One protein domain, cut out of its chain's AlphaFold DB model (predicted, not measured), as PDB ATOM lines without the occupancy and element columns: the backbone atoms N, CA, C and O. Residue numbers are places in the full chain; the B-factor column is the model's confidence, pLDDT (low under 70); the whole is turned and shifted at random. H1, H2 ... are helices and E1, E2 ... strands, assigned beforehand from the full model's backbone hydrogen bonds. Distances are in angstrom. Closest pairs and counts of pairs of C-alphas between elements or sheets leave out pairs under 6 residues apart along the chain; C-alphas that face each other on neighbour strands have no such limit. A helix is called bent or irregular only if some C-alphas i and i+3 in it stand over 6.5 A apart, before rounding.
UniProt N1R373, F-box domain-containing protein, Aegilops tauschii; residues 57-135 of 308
ATOM      1  N   LEU A  57     124.443  82.909  60.945       84.31
ATOM      2  CA  LEU A  57     124.100  82.252  62.197       84.31
ATOM      3  C   LEU A  57     125.340  81.533  62.745       84.31
ATOM      4  O   LEU A  57     125.818  80.575  62.144       84.31
ATOM      5  N   LEU A  58     125.860  81.993  63.884       86.19
ATOM      6  CA  LEU A  58     126.992  81.340  64.557       86.19
ATOM      7  C   LEU A  58     126.561  80.045  65.262       86.19
ATOM      8  O   LEU A  58     127.328  79.093  65.363       86.19
ATOM      9  N   GLY A  59     125.321  80.001  65.733       88.88
ATOM     10  CA  GLY A  59     124.739  78.893  66.474       88.88
ATOM     11  C   GLY A  59     123.522  79.371  67.248       88.88
ATOM     12  O   GLY A  59     123.065  80.500  67.063       88.88
ATOM     13  N   LEU A  60     123.008  78.517  68.119       90.19
ATOM     14  CA  LEU A  60     121.866  78.818  68.972       90.19
ATOM     15  C   LEU A  60     122.156  78.381  70.402       90.19
ATOM     16  O   LEU A  60     122.856  77.398  70.631       90.19
ATOM     17  N   TYR A  61     121.606  79.115  71.361       87.12
ATOM     18  CA  TYR A  61     121.608  78.678  72.747       87.12
ATOM     19  C   TYR A  61     120.346  77.868  73.029       87.12
ATOM     20  O   TYR A  61     119.237  78.312  72.734       87.12
ATOM     21  N   ILE A  62     120.526  76.686  73.605       84.06
ATOM     22  CA  ILE A  62     119.458  75.873  74.169       84.06
ATOM     23  C   ILE A  62     119.414  76.182  75.658       84.06
ATOM     24  O   ILE A  62     120.312  75.814  76.417       84.06
ATOM     25  N   ASP A  63     118.368  76.894  76.051       76.88
ATOM     26  CA  ASP A  63     118.062  77.177  77.445       76.88
ATOM     27  C   ASP A  63     117.094  76.100  77.959       76.88
ATOM     28  O   ASP A  63     115.974  75.961  77.454       76.88
ATOM     29  N   VAL A  64     117.535  75.290  78.924       66.06
ATOM     30  CA  VAL A  64     116.706  74.229  79.509       66.06
ATOM     31  C   VAL A  64     115.857  74.849  80.611       66.06
ATOM     32  O   VAL A  64     116.210  74.841  81.791       66.06
ATOM     33  N   LYS A  65     114.708  75.398  80.213       61.69
ATOM     34  CA  LYS A  65     113.741  75.968  81.150       61.69
ATOM     35  C   LYS A  65     113.068  74.847  81.932       61.69
ATOM     36  O   LYS A  65     112.243  74.133  81.378       61.69
ATOM     37  N   TRP A  66     113.414  74.750  83.216       54.94
ATOM     38  CA  TRP A  66     112.730  73.954  84.239       54.94
ATOM     39  C   TRP A  66     112.568  72.465  83.888       54.94
ATOM     40  O   TRP A  66     111.647  72.047  83.190       54.94
ATOM     41  N   THR A  67     113.411  71.618  84.477       51.28
ATOM     42  CA  THR A  67     112.981  70.241  84.740       51.28
ATOM     43  C   THR A  67     112.199  70.264  86.053       51.28
ATOM     44  O   THR A  67     112.631  70.918  87.002       51.28
ATOM     45  N   GLY A  68     111.076  69.545  86.159       52.66
ATOM     46  CA  GLY A  68     110.291  69.416  87.406       52.66
ATOM     47  C   GLY A  68     111.050  68.826  88.611       52.66
ATOM     48  O   GLY A  68     110.447  68.526  89.633       52.66
ATOM     49  N   LEU A  69     112.368  68.663  88.481       57.47
ATOM     50  CA  LEU A  69     113.344  68.224  89.471       57.47
ATOM     51  C   LEU A  69     114.177  69.388  90.050       57.47
ATOM     52  O   LEU A  69     115.065  69.143  90.859       57.47
ATOM     53  N   GLY A  70     113.926  70.641  89.647       54.81
ATOM     54  CA  GLY A  70     114.604  71.819  90.210       54.81
ATOM     55  C   GLY A  70     116.059  72.003  89.760       54.81
ATOM     56  O   GLY A  70     116.806  72.736  90.401       54.81
ATOM     57  N   LEU A  71     116.482  71.351  88.673       54.28
ATOM     58  CA  LEU A  71     117.818  71.542  88.107       54.28
ATOM     59  C   LEU A  71     117.823  72.754  87.168       54.28
ATOM     60  O   LEU A  71     117.158  72.740  86.129       54.28
ATOM     61  N   TYR A  72     118.590  73.783  87.533       60.50
ATOM     62  CA  TYR A  72     118.918  74.913  86.665       60.50
ATOM     63  C   TYR A  72     120.093  74.514  85.766       60.50
ATOM     64  O   TYR A  72     121.206  74.304  86.246       60.50
ATOM     65  N   GLY A  73     119.839  74.351  84.469       65.38
ATOM     66  CA  GLY A  73     120.892  74.099  83.487       65.38
ATOM     67  C   GLY A  73     121.533  75.405  83.031       65.38
ATOM     68  O   GLY A  73     120.839  76.394  82.814       65.38
ATOM     69  N   THR A  74     122.852  75.419  82.845       74.69
ATOM     70  CA  THR A  74     123.513  76.509  82.116       74.69
ATOM     71  C   THR A  74     123.104  76.455  80.643       74.69
ATOM     72  O   THR A  74     123.133  75.355  80.075       74.69
ATOM     73  N   PRO A  75     122.776  77.589  79.996       81.50
ATOM     74  CA  PRO A  75     122.451  77.600  78.576       81.50
ATOM     75  C   PRO A  75     123.557  76.943  77.747       81.50
ATOM     76  O   PRO A  75     124.728  77.312  77.851       81.50
ATOM     77  N   GLN A  76     123.188  75.973  76.915       85.19
ATOM     78  CA  GLN A  76     124.138  75.248  76.078       85.19
ATOM     79  C   GLN A  76     124.206  75.890  74.699       85.19
ATOM     80  O   GLN A  76     123.197  75.986  74.004       85.19
ATOM     81  N   PHE A  77     125.398  76.277  74.259       88.25
ATOM     82  CA  PHE A  77     125.587  76.723  72.885       88.25
ATOM     83  C   PHE A  77     125.734  75.532  71.933       88.25
ATOM     84  O   PHE A  77     126.590  74.666  72.127       88.25
ATOM     85  N   VAL A  78     124.933  75.522  70.872       90.50
ATOM     86  CA  VAL A  78     125.040  74.581  69.759       90.50
ATOM     87  C   VAL A  78     125.528  75.349  68.532       90.50
ATOM     88  O   VAL A  78     124.791  76.191  68.009       90.50
ATOM     89  N   PRO A  79     126.764  75.101  68.061       90.81
ATOM     90  CA  PRO A  79     127.295  75.790  66.895       90.81
ATOM     91  C   PRO A  79     126.548  75.366  65.631       90.81
ATOM     92  O   PRO A  79     126.252  74.185  65.437       90.81
ATOM     93  N   MET A  80     126.293  76.321  64.738       89.50
ATOM     94  CA  MET A  80     125.777  76.003  63.404       89.50
ATOM     95  C   MET A  80     126.847  75.240  62.608       89.50
ATOM     96  O   MET A  80     128.033  75.413  62.867       89.50
ATOM     97  N   GLN A  81     126.477  74.396  61.647       85.62
ATOM     98  CA  GLN A  81     127.437  73.702  60.778       85.62
ATOM     99  C   GLN A  81     127.014  73.825  59.307       85.62
ATOM    100  O   GLN A  81     125.811  73.820  59.034       85.62
ATOM    101  N   PRO A  82     127.966  73.902  58.356       86.19
ATOM    102  CA  PRO A  82     129.420  73.998  58.549       86.19
ATOM    103  C   PRO A  82     129.874  75.402  58.999       86.19
ATOM    104  O   PRO A  82     129.327  76.406  58.542       86.19
ATOM    105  N   GLN A  83     130.888  75.483  59.871       79.00
ATOM    106  CA  GLN A  83     131.545  76.755  60.219       79.00
ATOM    107  C   GLN A  83     132.678  77.086  59.248       79.00
ATOM    108  O   GLN A  83     133.363  76.199  58.741       79.00
ATOM    109  N   THR A  84     132.892  78.378  59.002       80.75
ATOM    110  CA  THR A  84     134.083  78.847  58.287       80.75
ATOM    111  C   THR A  84     135.263  78.956  59.257       80.75
ATOM    112  O   THR A  84     135.044  79.478  60.351       80.75
ATOM    113  N   PRO A  85     136.498  78.565  58.878       84.25
ATOM    114  CA  PRO A  85     137.665  78.600  59.771       84.25
ATOM    115  C   PRO A  85     137.911  79.960  60.441       84.25
ATOM    116  O   PRO A  85     138.391  80.038  61.572       84.25
ATOM    117  N   GLU A  86     137.531  81.057  59.780       80.56
ATOM    118  CA  GLU A  86     137.613  82.419  60.310       80.56
ATOM    119  C   GLU A  86     136.745  82.645  61.563       80.56
ATOM    120  O   GLU A  86     137.004  83.576  62.326       80.56
ATOM    121  N   LEU A  87     135.731  81.805  61.790       81.69
ATOM    122  CA  LEU A  87     134.812  81.871  62.928       81.69
ATOM    123  C   LEU A  87     135.146  80.863  64.033       81.69
ATOM    124  O   LEU A  87     134.561  80.961  65.109       81.69
ATOM    125  N   ASP A  88     136.097  79.947  63.841       85.25
ATOM    126  CA  ASP A  88     136.380  78.866  64.799       85.25
ATOM    127  C   ASP A  88     136.716  79.385  66.198       85.25
ATOM    128  O   ASP A  88     136.256  78.846  67.206       85.25
ATOM    129  N   ASN A  89     137.504  80.458  66.279       85.06
ATOM    130  CA  ASN A  89     137.851  81.070  67.559       85.06
ATOM    131  C   ASN A  89     136.633  81.711  68.229       85.06
ATOM    132  O   ASN A  89     136.471  81.567  69.440       85.06
ATOM    133  N   VAL A  90     135.772  82.367  67.447       85.31
ATOM    134  CA  VAL A  90     134.527  82.968  67.936       85.31
ATOM    135  C   VAL A  90     133.601  81.872  68.450       85.31
ATOM    136  O   VAL A  90     133.183  81.914  69.599       85.31
ATOM    137  N   VAL A  91     133.345  80.845  67.642       88.12
ATOM    138  CA  VAL A  91     132.495  79.704  67.994       88.12
ATOM    139  C   VAL A  91     133.008  78.997  69.244       88.12
ATOM    140  O   VAL A  91     132.229  78.740  70.158       88.12
ATOM    141  N   ARG A  92     134.319  78.741  69.336       87.50
ATOM    142  CA  ARG A  92     134.932  78.130  70.523       87.50
ATOM    143  C   ARG A  92     134.728  78.993  71.766       87.50
ATOM    144  O   ARG A  92     134.443  78.445  72.823       87.50
ATOM    145  N   ARG A  93     134.858  80.318  71.644       87.12
ATOM    146  CA  ARG A  93     134.654  81.272  72.746       87.12
ATOM    147  C   ARG A  93     133.199  81.364  73.178       87.12
ATOM    148  O   ARG A  93     132.940  81.402  74.372       87.12
ATOM    149  N   VAL A  94     132.267  81.373  72.230       87.06
ATOM    150  CA  VAL A  94     130.822  81.369  72.497       87.06
ATOM    151  C   VAL A  94     130.413  80.054  73.173       87.06
ATOM    152  O   VAL A  94     129.656  80.074  74.139       87.06
ATOM    153  N   ALA A  95     130.977  78.925  72.729       86.00
ATOM    154  CA  ALA A  95     130.734  77.604  73.308       86.00
ATOM    155  C   ALA A  95     131.320  77.427  74.713       86.00
ATOM    156  O   ALA A  95     130.733  76.728  75.534       86.00
ATOM    157  N   SER A  96     132.476  78.036  74.991       84.25
ATOM    158  CA  SER A  96     133.127  77.970  76.301       84.25
ATOM    159  C   SER A  96     132.727  79.102  77.244       84.25
ATOM    160  O   SER A  96     133.251  79.169  78.358       84.25
ATOM    161  N   HIS A  97     131.836  80.003  76.818       82.00
ATOM    162  CA  HIS A  97     131.388  81.094  77.664       82.00
ATOM    163  C   HIS A  97     130.575  80.535  78.829       82.00
ATOM    164  O   HIS A  97     129.445  80.081  78.656       82.00
ATOM    165  N   SER A  98     131.160  80.583  80.022       75.12
ATOM    166  CA  SER A  98     130.402  80.392  81.246       75.12
ATOM    167  C   SER A  98     129.649  81.675  81.530       75.12
ATOM    168  O   SER A  98     130.244  82.743  81.673       75.12
ATOM    169  N   PHE A  99     128.339  81.556  81.648       74.31
ATOM    170  CA  PHE A  99     127.561  82.596  82.281       74.31
ATOM    171  C   PHE A  99     127.782  82.487  83.803       74.31
ATOM    172  O   PHE A  99     127.790  81.377  84.341       74.31
ATOM    173  N   ASP A 100     127.979  83.605  84.503       67.56
ATOM    174  CA  ASP A 100     128.128  83.574  85.966       67.56
ATOM    175  C   ASP A 100     126.778  83.302  86.628       67.56
ATOM    176  O   ASP A 100     125.804  84.013  86.374       67.56
ATOM    177  N   ALA A 101     126.712  82.271  87.472       58.47
ATOM    178  CA  ALA A 101     125.495  81.914  88.191       58.47
ATOM    179  C   ALA A 101     125.099  83.036  89.156       58.47
ATOM    180  O   ALA A 101     125.746  83.250  90.177       58.47
ATOM    181  N   TYR A 102     124.019  83.746  88.829       62.66
ATOM    182  CA  TYR A 102     123.245  84.482  89.824       62.66
ATOM    183  C   TYR A 102     122.455  83.476  90.679       62.66
ATOM    184  O   TYR A 102     122.130  82.390  90.193       62.66
ATOM    185  N   ASP A 103     122.099  83.846  91.912       56.44
ATOM    186  CA  ASP A 103     121.348  82.981  92.844       56.44
ATOM    187  C   ASP A 103     120.035  82.422  92.246       56.44
ATOM    188  O   ASP A 103     119.599  81.333  92.611       56.44
ATOM    189  N   ASP A 104     119.442  83.122  91.270       60.16
ATOM    190  CA  ASP A 104     118.200  82.741  90.570       60.16
ATOM    191  C   ASP A 104     118.425  81.879  89.296       60.16
ATOM    192  O   ASP A 104     117.482  81.600  88.539       60.16
ATOM    193  N   GLY A 105     119.670  81.490  89.004       63.81
ATOM    194  CA  GLY A 105     120.070  80.886  87.730       63.81
ATOM    195  C   GLY A 105     120.138  81.895  86.573       63.81
ATOM    196  O   GLY A 105     119.793  83.072  86.710       63.81
ATOM    197  N   ILE A 106     120.607  81.450  85.403       73.06
ATOM    198  CA  ILE A 106     120.828  82.313  84.229       73.06
ATOM    199  C   ILE A 106     119.886  81.910  83.111       73.06
ATOM    200  O   ILE A 106     119.867  80.756  82.699       73.06
ATOM    201  N   TRP A 107     119.150  82.896  82.609       76.69
ATOM    202  CA  TRP A 107     118.120  82.726  81.598       76.69
ATOM    203  C   TRP A 107     118.475  83.628  80.426       76.69
ATOM    204  O   TRP A 107     118.654  84.841  80.610       76.69
ATOM    205  N   ILE A 108     118.572  83.054  79.230       82.44
ATOM    206  CA  ILE A 108     118.731  83.859  78.021       82.44
ATOM    207  C   ILE A 108     117.340  84.342  77.631       82.44
ATOM    208  O   ILE A 108     116.469  83.576  77.214       82.44
ATOM    209  N   MET A 109     117.125  85.638  77.801       82.12
ATOM    210  CA  MET A 109     115.844  86.273  77.528       82.12
ATOM    211  C   MET A 109     115.692  86.558  76.033       82.12
ATOM    212  O   MET A 109     114.585  86.470  75.503       82.12
ATOM    213  N   HIS A 110     116.800  86.889  75.363       80.06
ATOM    214  CA  HIS A 110     116.866  87.192  73.937       80.06
ATOM    215  C   HIS A 110     118.326  87.110  73.435       80.06
ATOM    216  O   HIS A 110     119.258  87.247  74.226       80.06
ATOM    217  N   CYS A 111     118.539  86.955  72.123       80.75
ATOM    218  CA  CYS A 111     119.849  87.085  71.468       80.75
ATOM    219  C   CYS A 111     119.690  87.869  70.163       80.75
ATOM    220  O   CYS A 111     118.807  87.555  69.369       80.75
ATOM    221  N   GLN A 112     120.552  88.852  69.898       76.81
ATOM    222  CA  GLN A 112     120.498  89.627  68.656       76.81
ATOM    223  C   GLN A 112     121.854  90.236  68.308       76.81
ATOM    224  O   GLN A 112     122.505  90.819  69.168       76.81
ATOM    225  N   ASN A 113     122.263  90.147  67.037       74.62
ATOM    226  CA  ASN A 113     123.447  90.834  66.494       74.62
ATOM    227  C   ASN A 113     124.729  90.667  67.342       74.62
ATOM    228  O   ASN A 113     125.467  91.624  67.551       74.62
ATOM    229  N   GLY A 114     124.986  89.460  67.860       78.12
ATOM    230  CA  GLY A 114     126.152  89.186  68.713       78.12
ATOM    231  C   GLY A 114     126.001  89.622  70.177       78.12
ATOM    232  O   GLY A 114     126.946  89.494  70.944       78.12
ATOM    233  N   SER A 115     124.829  90.102  70.584       83.81
ATOM    234  CA  SER A 115     124.497  90.392  71.981       83.81
ATOM    235  C   SER A 115     123.569  89.322  72.552       83.81
ATOM    236  O   SER A 115     122.648  88.860  71.872       83.81
ATOM    237  N   ILE A 116     123.805  88.941  73.804       85.88
ATOM    238  CA  ILE A 116     122.993  88.005  74.582       85.88
ATOM    239  C   ILE A 116     122.378  88.793  75.735       85.88
ATOM    240  O   ILE A 116     123.086  89.456  76.492       85.88
ATOM    241  N   PHE A 117     121.059  88.727  75.865       85.62
ATOM    242  CA  PHE A 117     120.310  89.468  76.873       85.62
ATOM    243  C   PHE A 117     119.934  88.528  78.010       85.62
ATOM    244  O   PHE A 117     119.197  87.558  77.804       85.62
ATOM    245  N   THR A 118     120.432  88.820  79.207       86.00
ATOM    246  CA  THR A 118     120.037  88.129  80.433       86.00
ATOM    247  C   THR A 118     119.068  89.002  81.224       86.00
ATOM    248  O   THR A 118     118.730  90.116  80.827       86.00
ATOM    249  N   ARG A 119     118.605  88.505  82.373       84.75
ATOM    250  CA  ARG A 119     117.764  89.281  83.293       84.75
ATOM    251  C   ARG A 119     118.469  90.523  83.856       84.75
ATOM    252  O   ARG A 119     117.785  91.497  84.165       84.75
ATOM    253  N   ASN A 120     119.790  90.472  84.021       85.31
ATOM    254  CA  ASN A 120     120.548  91.442  84.820       85.31
ATOM    255  C   ASN A 120     121.545  92.260  83.987       85.31
ATOM    256  O   ASN A 120     121.927  93.358  84.391       85.31
ATOM    257  N   ASP A 121     121.973  91.735  82.842       87.38
ATOM    258  CA  ASP A 121     123.004  92.334  82.004       87.38
ATOM    259  C   ASP A 121     122.829  91.986  80.518       87.38
ATOM    260  O   ASP A 121     122.040  91.124  80.114       87.38
ATOM    261  N   ILE A 122     123.568  92.721  79.694       87.75
ATOM    262  CA  ILE A 122     123.730  92.487  78.265       87.75
ATOM    263  C   ILE A 122     125.169  92.034  78.054       87.75
ATOM    264  O   ILE A 122     126.111  92.750  78.391       87.75
ATOM    265  N   ILE A 123     125.342  90.853  77.479       86.81
ATOM    266  CA  ILE A 123     126.650  90.288  77.165       86.81
ATOM    267  C   ILE A 123     126.909  90.533  75.680       86.81
ATOM    268  O   ILE A 123     126.179  90.025  74.830       86.81
ATOM    269  N   VAL A 124     127.933  91.319  75.358       86.25
ATOM    270  CA  VAL A 124     128.250  91.733  73.986       86.25
ATOM    271  C   VAL A 124     129.483  90.981  73.500       86.25
ATOM    272  O   VAL A 124     130.535  91.019  74.138       86.25
ATOM    273  N   LEU A 125     129.355  90.290  72.368       83.38
ATOM    274  CA  LEU A 125     130.465  89.630  71.687       83.38
ATOM    275  C   LEU A 125     131.192  90.619  70.773       83.38
ATOM    276  O   LEU A 125     130.641  91.083  69.773       83.38
ATOM    277  N   ASP A 126     132.468  90.850  71.051       81.56
ATOM    278  CA  ASP A 126     133.373  91.508  70.120       81.56
ATOM    279  C   ASP A 126     133.997  90.458  69.188       81.56
ATOM    280  O   ASP A 126     134.841  89.649  69.582       81.56
ATOM    281  N   LEU A 127     133.584  90.481  67.919       76.69
ATOM    282  CA  LEU A 127     134.107  89.583  66.887       76.69
ATOM    283  C   LEU A 127     135.588  89.834  66.562       76.69
ATOM    284  O   LEU A 127     136.287  88.898  66.172       76.69
ATOM    285  N   ALA A 128     136.079  91.067  66.694       74.88
ATOM    286  CA  ALA A 128     137.458  91.421  66.369       74.88
ATOM    287  C   ALA A 128     138.441  90.872  67.408       74.88
ATOM    288  O   ALA A 128     139.512  90.383  67.036       74.88
ATOM    289  N   THR A 129     138.066  90.918  68.688       78.94
ATOM    290  CA  THR A 129     138.875  90.391  69.799       78.94
ATOM    291  C   THR A 129     138.475  88.977  70.225       78.94
ATOM    292  O   THR A 129     139.200  88.338  70.987       78.94
ATOM    293  N   SER A 130     137.355  88.452  69.710       81.44
ATOM    294  CA  SER A 130     136.746  87.188  70.154       81.44
ATOM    295  C   SER A 130     136.536  87.152  71.674       81.44
ATOM    296  O   SER A 130     136.783  86.134  72.327       81.44
ATOM    297  N   SER A 131     136.130  88.289  72.240       83.50
ATOM    298  CA  SER A 131     135.947  88.477  73.677       83.50
ATOM    299  C   SER A 131     134.523  88.919  73.999       83.50
ATOM    300  O   SER A 131     133.790  89.381  73.126       83.50
ATOM    301  N   PHE A 132     134.126  88.729  75.256       84.44
ATOM    302  CA  PHE A 132     132.838  89.180  75.761       84.44
ATOM    303  C   PHE A 132     133.040  90.356  76.704       84.44
ATOM    304  O   PHE A 132     133.896  90.299  77.588       84.44
ATOM    305  N   SER A 133     132.213  91.379  76.548       85.31
ATOM    306  CA  SER A 133     132.033  92.440  77.534       85.31
ATOM    307  C   SER A 133     130.628  92.366  78.124       85.31
ATOM    308  O   SER A 133     129.730  91.726  77.567       85.31
ATOM    309  N   ARG A 134     130.441  92.994  79.286       86.62
ATOM    310  CA  ARG A 134     129.142  93.072  79.955       86.62
ATOM    311  C   ARG A 134     128.730  94.519  80.122       86.62
ATOM    312  O   ARG A 134     129.511  95.332  80.607       86.62
ATOM    313  N   ILE A 135     127.487  94.796  79.770       88.38
ATOM    314  CA  ILE A 135     126.803  96.047  80.057       88.38
ATOM    315  C   ILE A 135     125.747  95.717  81.107       88.38
ATOM    316  O   ILE A 135     124.779  95.009  80.825       88.38
TER     317      ILE A 135
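What this domain is: This is residues 57 to 135 of the 308 residues of the protein "F-box domain-containing protein" of Aegilops tauschii (UniProt N1R373). A two-strand hairpin, E1 and E2, and a four-strand sheet, E3 to E6, stand as two separate pieces; the single helix H1 packs on E2 and only grazes the larger sheet. A long loop, residues 63 to 75, joins E1 to E2, and another, residues 96 to 109, leads from H1 to E3. The printed part has 79 residues, in the order E1 E2 H1 E3 E4 E5 E6; under half are in named elements, and the class is mixed, helices and strands. Both sheets are antiparallel, the larger in the order E3 - E4 - E5 - E6. The whole is compact, with a radius of gyration of the C-alphas of 13.1 A and spans of 40 by 28 by 18 A.

Where its parts are: Find C-alpha 59 at (124.739, 78.893, 66.474), where E1, residues 59 to 62, begins. E2 is residues 76 to 79. H1, residues 85 to 95, measures 15.2 A and is irregular: C-alphas 86 and 89 are 7.4 A apart. Next come E3, residues 110 to 112, E4, residues 115 to 117, and E5, residues 121 to 126, 15.8 A long. E6, residues 131 to 135, 13.5 A, ends at (126.803, 96.047, 80.057).

How they stand to each other: In the hairpin E1 and E2, look at N 60 and O 78, 2.9 A apart. The closest C-alphas of E2 and H1 are those of Phe 77 and Ala 95, 5.2 A. H1 has 5 of 7 O i to N i+4 pairs within hydrogen-bond range. E3 to E6 form a meander, each strand the antiparallel neighbour of the one before: see N 112 and O 115, 2.9 A; N 116 and O 123, 2.8 A; N 124 and O 133, 2.9 A. H1 grazes this sheet with residues 89 to 94. E1 and E2 are apart from E3, E4, E5 and E6.

The domain as a whole: The C-alphas of Gly 68 and Ala 128, the two farthest apart, are 40.8 A apart. The printed part has no cut; the links E1 to E2 and H1 to E3 are long. Read pLDDT under 70 at residues 64 to 73 and 100 to 105.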